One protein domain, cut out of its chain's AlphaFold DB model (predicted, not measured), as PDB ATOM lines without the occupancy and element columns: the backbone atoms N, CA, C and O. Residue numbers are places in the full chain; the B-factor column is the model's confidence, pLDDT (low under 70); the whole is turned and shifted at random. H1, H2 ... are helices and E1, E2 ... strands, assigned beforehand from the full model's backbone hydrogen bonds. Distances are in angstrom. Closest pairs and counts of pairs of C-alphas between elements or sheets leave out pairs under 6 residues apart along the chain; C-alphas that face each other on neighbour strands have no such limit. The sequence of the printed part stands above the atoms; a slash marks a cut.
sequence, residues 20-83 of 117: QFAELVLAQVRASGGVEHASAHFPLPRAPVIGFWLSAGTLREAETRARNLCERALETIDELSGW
ATOM      1  N   GLN A  20     -41.720  15.203 -40.050       73.50
ATOM      2  CA  GLN A  20     -41.861  13.772 -40.306       73.50
ATOM      3  C   GLN A  20     -40.732  12.909 -39.706       73.50
ATOM      4  O   GLN A  20     -41.042  11.857 -39.164       73.50
ATOM      5  N   PHE A  21     -39.457  13.333 -39.727       78.25
ATOM      6  CA  PHE A  21     -38.361  12.589 -39.070       78.25
ATOM      7  C   PHE A  21     -38.646  12.402 -37.579       78.25
ATOM      8  O   PHE A  21     -38.586  11.294 -37.046       78.25
ATOM      9  N   ALA A  22     -38.974  13.508 -36.908       76.88
ATOM     10  CA  ALA A  22     -39.272  13.483 -35.489       76.88
ATOM     11  C   ALA A  22     -40.510  12.640 -35.210       76.88
ATOM     12  O   ALA A  22     -40.459  11.798 -34.326       76.88
ATOM     13  N   GLU A  23     -41.586  12.810 -35.979       81.88
ATOM     14  CA  GLU A  23     -42.807  12.020 -35.810       81.88
ATOM     15  C   GLU A  23     -42.571  10.518 -36.007       81.88
ATOM     16  O   GLU A  23     -43.118   9.728 -35.247       81.88
ATOM     17  N   LEU A  24     -41.717  10.103 -36.949       84.69
ATOM     18  CA  LEU A  24     -41.365   8.691 -37.144       84.69
ATOM     19  C   LEU A  24     -40.629   8.116 -35.929       84.69
ATOM     20  O   LEU A  24     -41.007   7.063 -35.410       84.69
ATOM     21  N   VAL A  25     -39.623   8.833 -35.421       83.88
ATOM     22  CA  VAL A  25     -38.917   8.414 -34.201       83.88
ATOM     23  C   VAL A  25     -39.867   8.424 -32.999       83.88
ATOM     24  O   VAL A  25     -39.886   7.471 -32.223       83.88
ATOM     25  N   LEU A  26     -40.701   9.458 -32.855       83.94
ATOM     26  CA  LEU A  26     -41.695   9.581 -31.786       83.94
ATOM     27  C   LEU A  26     -42.731   8.451 -31.835       83.94
ATOM     28  O   LEU A  26     -43.080   7.905 -30.789       83.94
ATOM     29  N   ALA A  27     -43.212   8.073 -33.020       84.75
ATOM     30  CA  ALA A  27     -44.169   6.987 -33.207       84.75
ATOM     31  C   ALA A  27     -43.567   5.641 -32.786       84.75
ATOM     32  O   ALA A  27     -44.180   4.913 -32.001       84.75
ATOM     33  N   GLN A  28     -42.339   5.355 -33.222       82.25
ATOM     34  CA  GLN A  28     -41.634   4.126 -32.858       82.25
ATOM     35  C   GLN A  28     -41.371   4.037 -31.352       82.25
ATOM     36  O   GLN A  28     -41.537   2.988 -30.729       82.25
ATOM     37  N   VAL A  29     -41.003   5.165 -30.748       81.00
ATOM     38  CA  VAL A  29     -40.761   5.283 -29.311       81.00
ATOM     39  C   VAL A  29     -42.053   5.112 -28.507       81.00
ATOM     40  O   VAL A  29     -42.055   4.459 -27.467       81.00
ATOM     41  N   ARG A  30     -43.184   5.653 -28.964       78.75
ATOM     42  CA  ARG A  30     -44.477   5.441 -28.291       78.75
ATOM     43  C   ARG A  30     -44.906   3.972 -28.353       78.75
ATOM     44  O   ARG A  30     -45.428   3.452 -27.371       78.75
ATOM     45  N   ALA A  31     -44.639   3.291 -29.467       80.69
ATOM     46  CA  ALA A  31     -45.009   1.890 -29.664       80.69
ATOM     47  C   ALA A  31     -44.242   0.907 -28.758       80.69
ATOM     48  O   ALA A  31     -44.747  -0.170 -28.451       80.69
ATOM     49  N   SER A  32     -43.040   1.257 -28.293       76.00
ATOM     50  CA  SER A  32     -42.202   0.346 -27.501       76.00
ATOM     51  C   SER A  32     -42.604   0.194 -26.030       76.00
ATOM     52  O   SER A  32     -42.041  -0.650 -25.334       76.00
ATOM     53  N   GLY A  33     -43.518   1.034 -25.536       74.38
ATOM     54  CA  GLY A  33     -43.903   1.081 -24.125       74.38
ATOM     55  C   GLY A  33     -42.836   1.702 -23.208       74.38
ATOM     56  O   GLY A  33     -41.657   1.808 -23.546       74.38
ATOM     57  N   GLY A  34     -43.265   2.165 -22.030       79.94
ATOM     58  CA  GLY A  34     -42.384   2.770 -21.015       79.94
ATOM     59  C   GLY A  34     -41.977   4.230 -21.268       79.94
ATOM     60  O   GLY A  34     -41.241   4.795 -20.455       79.94
ATOM     61  N   VAL A  35     -42.462   4.834 -22.356       84.12
ATOM     62  CA  VAL A  35     -42.348   6.267 -22.655       84.12
ATOM     63  C   VAL A  35     -43.676   6.929 -22.324       84.12
ATOM     64  O   VAL A  35     -44.706   6.566 -22.883       84.12
ATOM     65  N   GLU A  36     -43.647   7.896 -21.418       85.25
ATOM     66  CA  GLU A  36     -44.846   8.625 -20.993       85.25
ATOM     67  C   GLU A  36     -45.118   9.824 -21.894       85.25
ATOM     68  O   GLU A  36     -46.258  10.126 -22.242       85.25
ATOM     69  N   HIS A  37     -44.048  10.498 -22.304       87.00
ATOM     70  CA  HIS A  37     -44.114  11.625 -23.211       87.00
ATOM     71  C   HIS A  37     -42.842  11.696 -24.047       87.00
ATOM     72  O   HIS A  37     -41.768  11.266 -23.617       87.00
ATOM     73  N   ALA A  38     -42.966  12.256 -25.243       88.19
ATOM     74  CA  ALA A  38     -41.820  12.574 -26.064       88.19
ATOM     75  C   ALA A  38     -42.088  13.837 -26.888       88.19
ATOM     76  O   ALA A  38     -43.211  14.041 -27.363       88.19
ATOM     77  N   SER A  39     -41.057  14.667 -27.034       88.00
ATOM     78  CA  SER A  39     -41.077  15.947 -27.746       88.00
ATOM     79  C   SER A  39     -39.911  16.026 -28.724       88.00
ATOM     80  O   SER A  39     -38.884  15.378 -28.531       88.00
ATOM     81  N   ALA A  40     -40.040  16.841 -29.767       88.00
ATOM     82  CA  ALA A  40     -38.957  17.098 -30.705       88.00
ATOM     83  C   ALA A  40     -38.644  18.590 -30.791       88.00
ATOM     84  O   ALA A  40     -39.535  19.437 -30.835       88.00
ATOM     85  N   HIS A  41     -37.354  18.895 -30.835       85.38
ATOM     86  CA  HIS A  41     -36.806  20.235 -30.928       85.38
ATOM     87  C   HIS A  41     -35.808  20.287 -32.083       85.38
ATOM     88  O   HIS A  41     -34.966  19.403 -32.235       85.38
ATOM     89  N   PHE A  42     -35.864  21.352 -32.878       84.69
ATOM     90  CA  PHE A  42     -35.005  21.539 -34.049       84.69
ATOM     91  C   PHE A  42     -34.129  22.781 -33.857       84.69
ATOM     92  O   PHE A  42     -34.334  23.784 -34.538       84.69
ATOM     93  N   PRO A  43     -33.172  22.759 -32.910       77.94
ATOM     94  CA  PRO A  43     -32.333  23.927 -32.646       77.94
ATOM     95  C   PRO A  43     -31.452  24.276 -33.851       77.94
ATOM     96  O   PRO A  43     -31.079  25.430 -34.028       77.94
ATOM     97  N   LEU A  44     -31.126  23.277 -34.681       78.12
ATOM     98  CA  LEU A  44     -30.390  23.439 -35.926       78.12
ATOM     99  C   LEU A  44     -31.003  22.556 -37.025       78.12
ATOM    100  O   LEU A  44     -31.380  21.414 -36.735       78.12
ATOM    101  N   PRO A  45     -30.990  22.992 -38.301       72.25
ATOM    102  CA  PRO A  45     -31.566  22.251 -39.426       72.25
ATOM    103  C   PRO A  45     -30.929  20.898 -39.752       72.25
ATOM    104  O   PRO A  45     -31.270  20.333 -40.770       72.25
ATOM    105  N   ARG A  46     -29.956  20.387 -38.994       79.38
ATOM    106  CA  ARG A  46     -29.368  19.042 -39.193       79.38
ATOM    107  C   ARG A  46     -29.029  18.344 -37.881       79.38
ATOM    108  O   ARG A  46     -28.326  17.335 -37.886       79.38
ATOM    109  N   ALA A  47     -29.493  18.900 -36.764       85.81
ATOM    110  CA  ALA A  47     -29.223  18.368 -35.438       85.81
ATOM    111  C   ALA A  47     -30.473  18.466 -34.550       85.81
ATOM    112  O   ALA A  47     -30.505  19.280 -33.621       85.81
ATOM    113  N   PRO A  48     -31.530  17.692 -34.861       88.31
ATOM    114  CA  PRO A  48     -32.705  17.641 -34.016       88.31
ATOM    115  C   PRO A  48     -32.375  16.969 -32.682       88.31
ATOM    116  O   PRO A  48     -31.480  16.123 -32.574       88.31
ATOM    117  N   VAL A  49     -33.135  17.360 -31.669       90.56
ATOM    118  CA  VAL A  49     -33.096  16.804 -30.322       90.56
ATOM    119  C   VAL A  49     -34.477  16.268 -29.996       90.56
ATOM    120  O   VAL A  49     -35.464  16.985 -30.144       90.56
ATOM    121  N   ILE A  50     -34.554  15.022 -29.547       90.19
ATOM    122  CA  ILE A  50     -35.803  14.405 -29.108       90.19
ATOM    123  C   ILE A  50     -35.732  14.219 -27.597       90.19
ATOM    124  O   ILE A  50     -34.806  13.587 -27.091       90.19
ATOM    125  N   GLY A  51     -36.680  14.812 -26.877       92.06
ATOM    126  CA  GLY A  51     -36.839  14.634 -25.440       92.06
ATOM    127  C   GLY A  51     -37.744  13.448 -25.141       92.06
ATOM    128  O   GLY A  51     -38.808  13.322 -25.741       92.06
ATOM    129  N   PHE A  52     -37.338  12.596 -24.202       90.38
ATOM    130  CA  PHE A  52     -38.105  11.449 -23.723       90.38
ATOM    131  C   PHE A  52     -38.336  11.548 -22.227       90.38
ATOM    132  O   PHE A  52     -37.383  11.680 -21.464       90.38
ATOM    133  N   TRP A  53     -39.584  11.386 -21.808       92.06
ATOM    134  CA  TRP A  53     -39.951  11.182 -20.416       92.06
ATOM    135  C   TRP A  53     -40.174   9.693 -20.199       92.06
ATOM    136  O   TRP A  53     -41.131   9.105 -20.709       92.06
ATOM    137  N   LEU A  54     -39.240   9.076 -19.481       91.19
ATOM    138  CA  LEU A  54     -39.157   7.632 -19.296       91.19
ATOM    139  C   LEU A  54     -39.367   7.261 -17.833       91.19
ATOM    140  O   LEU A  54     -38.767   7.850 -16.926       91.19
ATOM    141  N   SER A  55     -40.158   6.218 -17.609       90.69
ATOM    142  CA  SER A  55     -40.224   5.543 -16.316       90.69
ATOM    143  C   SER A  55     -39.160   4.444 -16.244       90.69
ATOM    144  O   SER A  55     -39.138   3.524 -17.063       90.69
ATOM    145  N   ALA A  56     -38.251   4.572 -15.276       92.06
ATOM    146  CA  ALA A  56     -37.123   3.676 -15.030       92.06
ATOM    147  C   ALA A  56     -36.744   3.720 -13.540       92.06
ATOM    148  O   ALA A  56     -37.048   4.706 -12.860       92.06
ATOM    149  N   GLY A  57     -36.072   2.681 -13.042       93.62
ATOM    150  CA  GLY A  57     -35.592   2.611 -11.660       93.62
ATOM    151  C   GLY A  57     -34.333   3.442 -11.412       93.62
ATOM    152  O   GLY A  57     -34.058   3.816 -10.274       93.62
ATOM    153  N   THR A  58     -33.573   3.761 -12.466       95.50
ATOM    154  CA  THR A  58     -32.372   4.608 -12.385       95.50
ATOM    155  C   THR A  58     -32.213   5.506 -13.613       95.50
ATOM    156  O   THR A  58     -32.737   5.209 -14.687       95.50
ATOM    157  N   LEU A  59     -31.419   6.576 -13.483       95.00
ATOM    158  CA  LEU A  59     -31.070   7.441 -14.615       95.00
ATOM    159  C   LEU A  59     -30.327   6.667 -15.715       95.00
ATOM    160  O   LEU A  59     -30.692   6.750 -16.882       95.00
ATOM    161  N   ARG A  60     -29.332   5.853 -15.339       96.31
ATOM    162  CA  ARG A  60     -28.565   5.026 -16.285       96.31
ATOM    163  C   ARG A  60     -29.472   4.106 -17.102       96.31
ATOM    164  O   ARG A  60     -29.250   3.917 -18.297       96.31
ATOM    165  N   GLU A  61     -30.479   3.520 -16.458       95.38
ATOM    166  CA  GLU A  61     -31.477   2.690 -17.133       95.38
ATOM    167  C   GLU A  61     -32.303   3.511 -18.130       95.38
ATOM    168  O   GLU A  61     -32.481   3.074 -19.265       95.38
ATOM    169  N   ALA A  62     -32.756   4.710 -17.749       94.50
ATOM    170  CA  ALA A  62     -33.489   5.600 -18.648       94.50
ATOM    171  C   ALA A  62     -32.658   5.984 -19.885       94.50
ATOM    172  O   ALA A  62     -33.147   5.876 -21.007       94.50
ATOM    173  N   GLU A  63     -31.394   6.366 -19.703       96.50
ATOM    174  CA  GLU A  63     -30.483   6.728 -20.799       96.50
ATOM    175  C   GLU A  63     -30.211   5.545 -21.733       96.50
ATOM    176  O   GLU A  63     -30.308   5.668 -22.955       96.50
ATOM    177  N   THR A  64     -29.946   4.368 -21.159       96.06
ATOM    178  CA  THR A  64     -29.745   3.127 -21.923       96.06
ATOM    179  C   THR A  64     -31.000   2.769 -22.716       96.06
ATOM    180  O   THR A  64     -30.922   2.424 -23.895       96.06
ATOM    181  N   ARG A  65     -32.182   2.894 -22.103       94.06
ATOM    182  CA  ARG A  65     -33.458   2.638 -22.776       94.06
ATOM    183  C   ARG A  65     -33.685   3.620 -23.926       94.06
ATOM    184  O   ARG A  65     -34.026   3.172 -25.018       94.06
ATOM    185  N   ALA A  66     -33.471   4.918 -23.706       94.12
ATOM    186  CA  ALA A  66     -33.601   5.946 -24.739       94.12
ATOM    187  C   ALA A  66     -32.665   5.690 -25.926       94.12
ATOM    188  O   ALA A  66     -33.094   5.755 -27.078       94.12
ATOM    189  N   ARG A  67     -31.402   5.347 -25.646       95.81
ATOM    190  CA  ARG A  67     -30.410   4.981 -26.662       95.81
ATOM    191  C   ARG A  67     -30.897   3.818 -27.517       95.81
ATOM    192  O   ARG A  67     -31.038   3.980 -28.724       95.81
ATOM    193  N   ASN A  68     -31.239   2.700 -26.879       94.38
ATOM    194  CA  ASN A  68     -31.660   1.492 -27.583       94.38
ATOM    195  C   ASN A  68     -32.928   1.730 -28.417       94.38
ATOM    196  O   ASN A  68     -33.113   1.114 -29.461       94.38
ATOM    197  N   LEU A  69     -33.831   2.597 -27.951       92.06
ATOM    198  CA  LEU A  69     -35.023   2.990 -28.701       92.06
ATOM    199  C   LEU A  69     -34.682   3.739 -29.984       92.06
ATOM    200  O   LEU A  69     -35.202   3.408 -31.047       92.06
ATOM    201  N   CYS A  70     -33.805   4.732 -29.871       92.81
ATOM    202  CA  CYS A  70     -33.371   5.537 -31.001       92.81
ATOM    203  C   CYS A  70     -32.577   4.703 -32.007       92.81
ATOM    204  O   CYS A  70     -32.826   4.806 -33.200       92.81
ATOM    205  N   GLU A  71     -31.659   3.859 -31.534       93.56
ATOM    206  CA  GLU A  71     -30.874   2.958 -32.385       93.56
ATOM    207  C   GLU A  71     -31.789   1.999 -33.153       93.56
ATOM    208  O   GLU A  71     -31.712   1.943 -34.376       93.56
ATOM    209  N   ARG A  72     -32.769   1.371 -32.484       91.75
ATOM    210  CA  ARG A  72     -33.776   0.551 -33.179       91.75
ATOM    211  C   ARG A  72     -34.582   1.339 -34.206       91.75
ATOM    212  O   ARG A  72     -34.863   0.813 -35.274       91.75
ATOM    213  N   ALA A  73     -34.996   2.569 -33.901       90.12
ATOM    214  CA  ALA A  73     -35.714   3.395 -34.871       90.12
ATOM    215  C   ALA A  73     -34.853   3.644 -36.121       90.12
ATOM    216  O   ALA A  73     -35.326   3.425 -37.230       90.12
ATOM    217  N   LEU A  74     -33.579   4.012 -35.938       90.94
ATOM    218  CA  LEU A  74     -32.624   4.223 -37.033       90.94
ATOM    219  C   LEU A  74     -32.371   2.956 -37.868       90.94
ATOM    220  O   LEU A  74     -32.123   3.064 -39.062       90.94
ATOM    221  N   GLU A  75     -32.419   1.772 -37.253       91.50
ATOM    222  CA  GLU A  75     -32.228   0.486 -37.938       91.50
ATOM    223  C   GLU A  75     -33.475  -0.004 -38.685       91.50
ATOM    224  O   GLU A  75     -33.353  -0.770 -39.638       91.50
ATOM    225  N   THR A  76     -34.672   0.380 -38.234       89.75
ATOM    226  CA  THR A  76     -35.944  -0.189 -38.724       89.75
ATOM    227  C   THR A  76     -36.712   0.712 -39.682       89.75
ATOM    228  O   THR A  76     -37.616   0.227 -40.359       89.75
ATOM    229  N   ILE A  77     -36.392   2.005 -39.729       87.62
ATOM    230  CA  ILE A  77     -37.124   2.997 -40.518       87.62
ATOM    231  C   ILE A  77     -36.197   3.522 -41.613       87.62
ATOM    232  O   ILE A  77     -35.278   4.298 -41.343       87.62
ATOM    233  N   ASP A  78     -36.462   3.119 -42.854       85.81
ATOM    234  CA  ASP A  78     -35.641   3.461 -44.021       85.81
ATOM    235  C   ASP A  78     -35.530   4.981 -44.236       85.81
ATOM    236  O   ASP A  78     -34.481   5.485 -44.641       85.81
ATOM    237  N   GLU A  79     -36.573   5.744 -43.900       84.00
ATOM    238  CA  GLU A  79     -36.587   7.209 -43.971       84.00
ATOM    239  C   GLU A  79     -35.597   7.876 -43.004       84.00
ATOM    240  O   GLU A  79     -35.270   9.056 -43.161       84.00
ATOM    241  N   LEU A  80     -35.098   7.134 -42.009       84.69
ATOM    242  CA  LEU A  80     -34.055   7.592 -41.094       84.69
ATOM    243  C   LEU A  80     -32.644   7.208 -41.568       84.69
ATOM    244  O   LEU A  80     -31.660   7.503 -40.883       84.69
ATOM    245  N   SER A  81     -32.512   6.621 -42.759       84.62
ATOM    246  CA  SER A  81     -31.215   6.380 -43.385       84.62
ATOM    247  C   SER A  81     -30.421   7.684 -43.538       84.62
ATOM    248  O   SER A  81     -30.944   8.738 -43.903       84.62
ATOM    249  N   GLY A  82     -29.127   7.633 -43.216       86.62
ATOM    250  CA  GLY A  82     -28.245   8.804 -43.226       86.62
ATOM    251  C   GLY A  82     -28.292   9.661 -41.956       86.62
ATOM    252  O   GLY A  82     -27.611  10.689 -41.901       86.62
ATOM    253  N   TRP A  83     -29.028   9.240 -40.925       89.06
ATOM    254  CA  TRP A  83     -29.002   9.845 -39.594       89.06
ATOM    255  C   TRP A  83     -28.175   9.020 -38.610       89.06
ATOM    256  O   TRP A  83     -27.953   7.823 -38.770       89.06
TER     257      TRP A  83
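This is residues 20 to 83 of the 117 residues of an uncharacterized protein of Streptomyces sp. BK022 (UniProt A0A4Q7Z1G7). A two-stranded hairpin, E1 and E2, has two helices packed over one side of it, H1 nearer E1 and the longer H2 nearer E2, the two helices crossing steeply. The 64 printed residues, with two named helices and two named strands in the order H1, E1, E2, H2, form a mixed domain of helices and strands with an antiparallel sheet E1 - E2. It is compact, with a radius of gyration of the C-alphas of 11.6 A and spans of 33 by 25 by 17 A.

H1, residues 20 to 31, begins at C-alpha 20 at (-41.861, 13.772, -40.306) and is 16.3 A long from first to last C-alpha. E1, residues 35 to 41, is 17.2 A long, and E2, residues 49 to 54, 15.6 A. H2, residues 59 to 76, is 25.8 A long and ends at C-alpha 76 at (-35.944, -0.189, -38.724).

E1 and E2 are a hairpin, antiparallel at 165 degrees, with N 39 and O 51 within hydrogen-bond range at 2.9 A and N 49 and O 41 at 2.8 A. The closest C-alphas of H1 and E1 are those of Ala 22 and Ala 40, 6.0 A apart. The closest C-alphas of E2 and H2 are those of Leu 54 and Ala 62, 6.1 A apart. H1 touches H2 with residues 25 to 29 alone, the closest C-alphas being those of Val 25 and Ala 73, 6.0 A apart. Their lines stand at a steep tilt of 61 degrees, opposite ways. E1 and H2 are apart. In H1 and H2 every O i to N i+4 pair is within hydrogen-bond range.

The two C-alphas farthest apart, those of Pro 45 and Gly 57, are 34.2 A from each other. The printed part has no cut. The links H1 to E1 and E2 to H2 are tight, E1 to E2 is short, and no link is long. The mean pLDDT of the printed part is 87.2, and no printed residue is under 70.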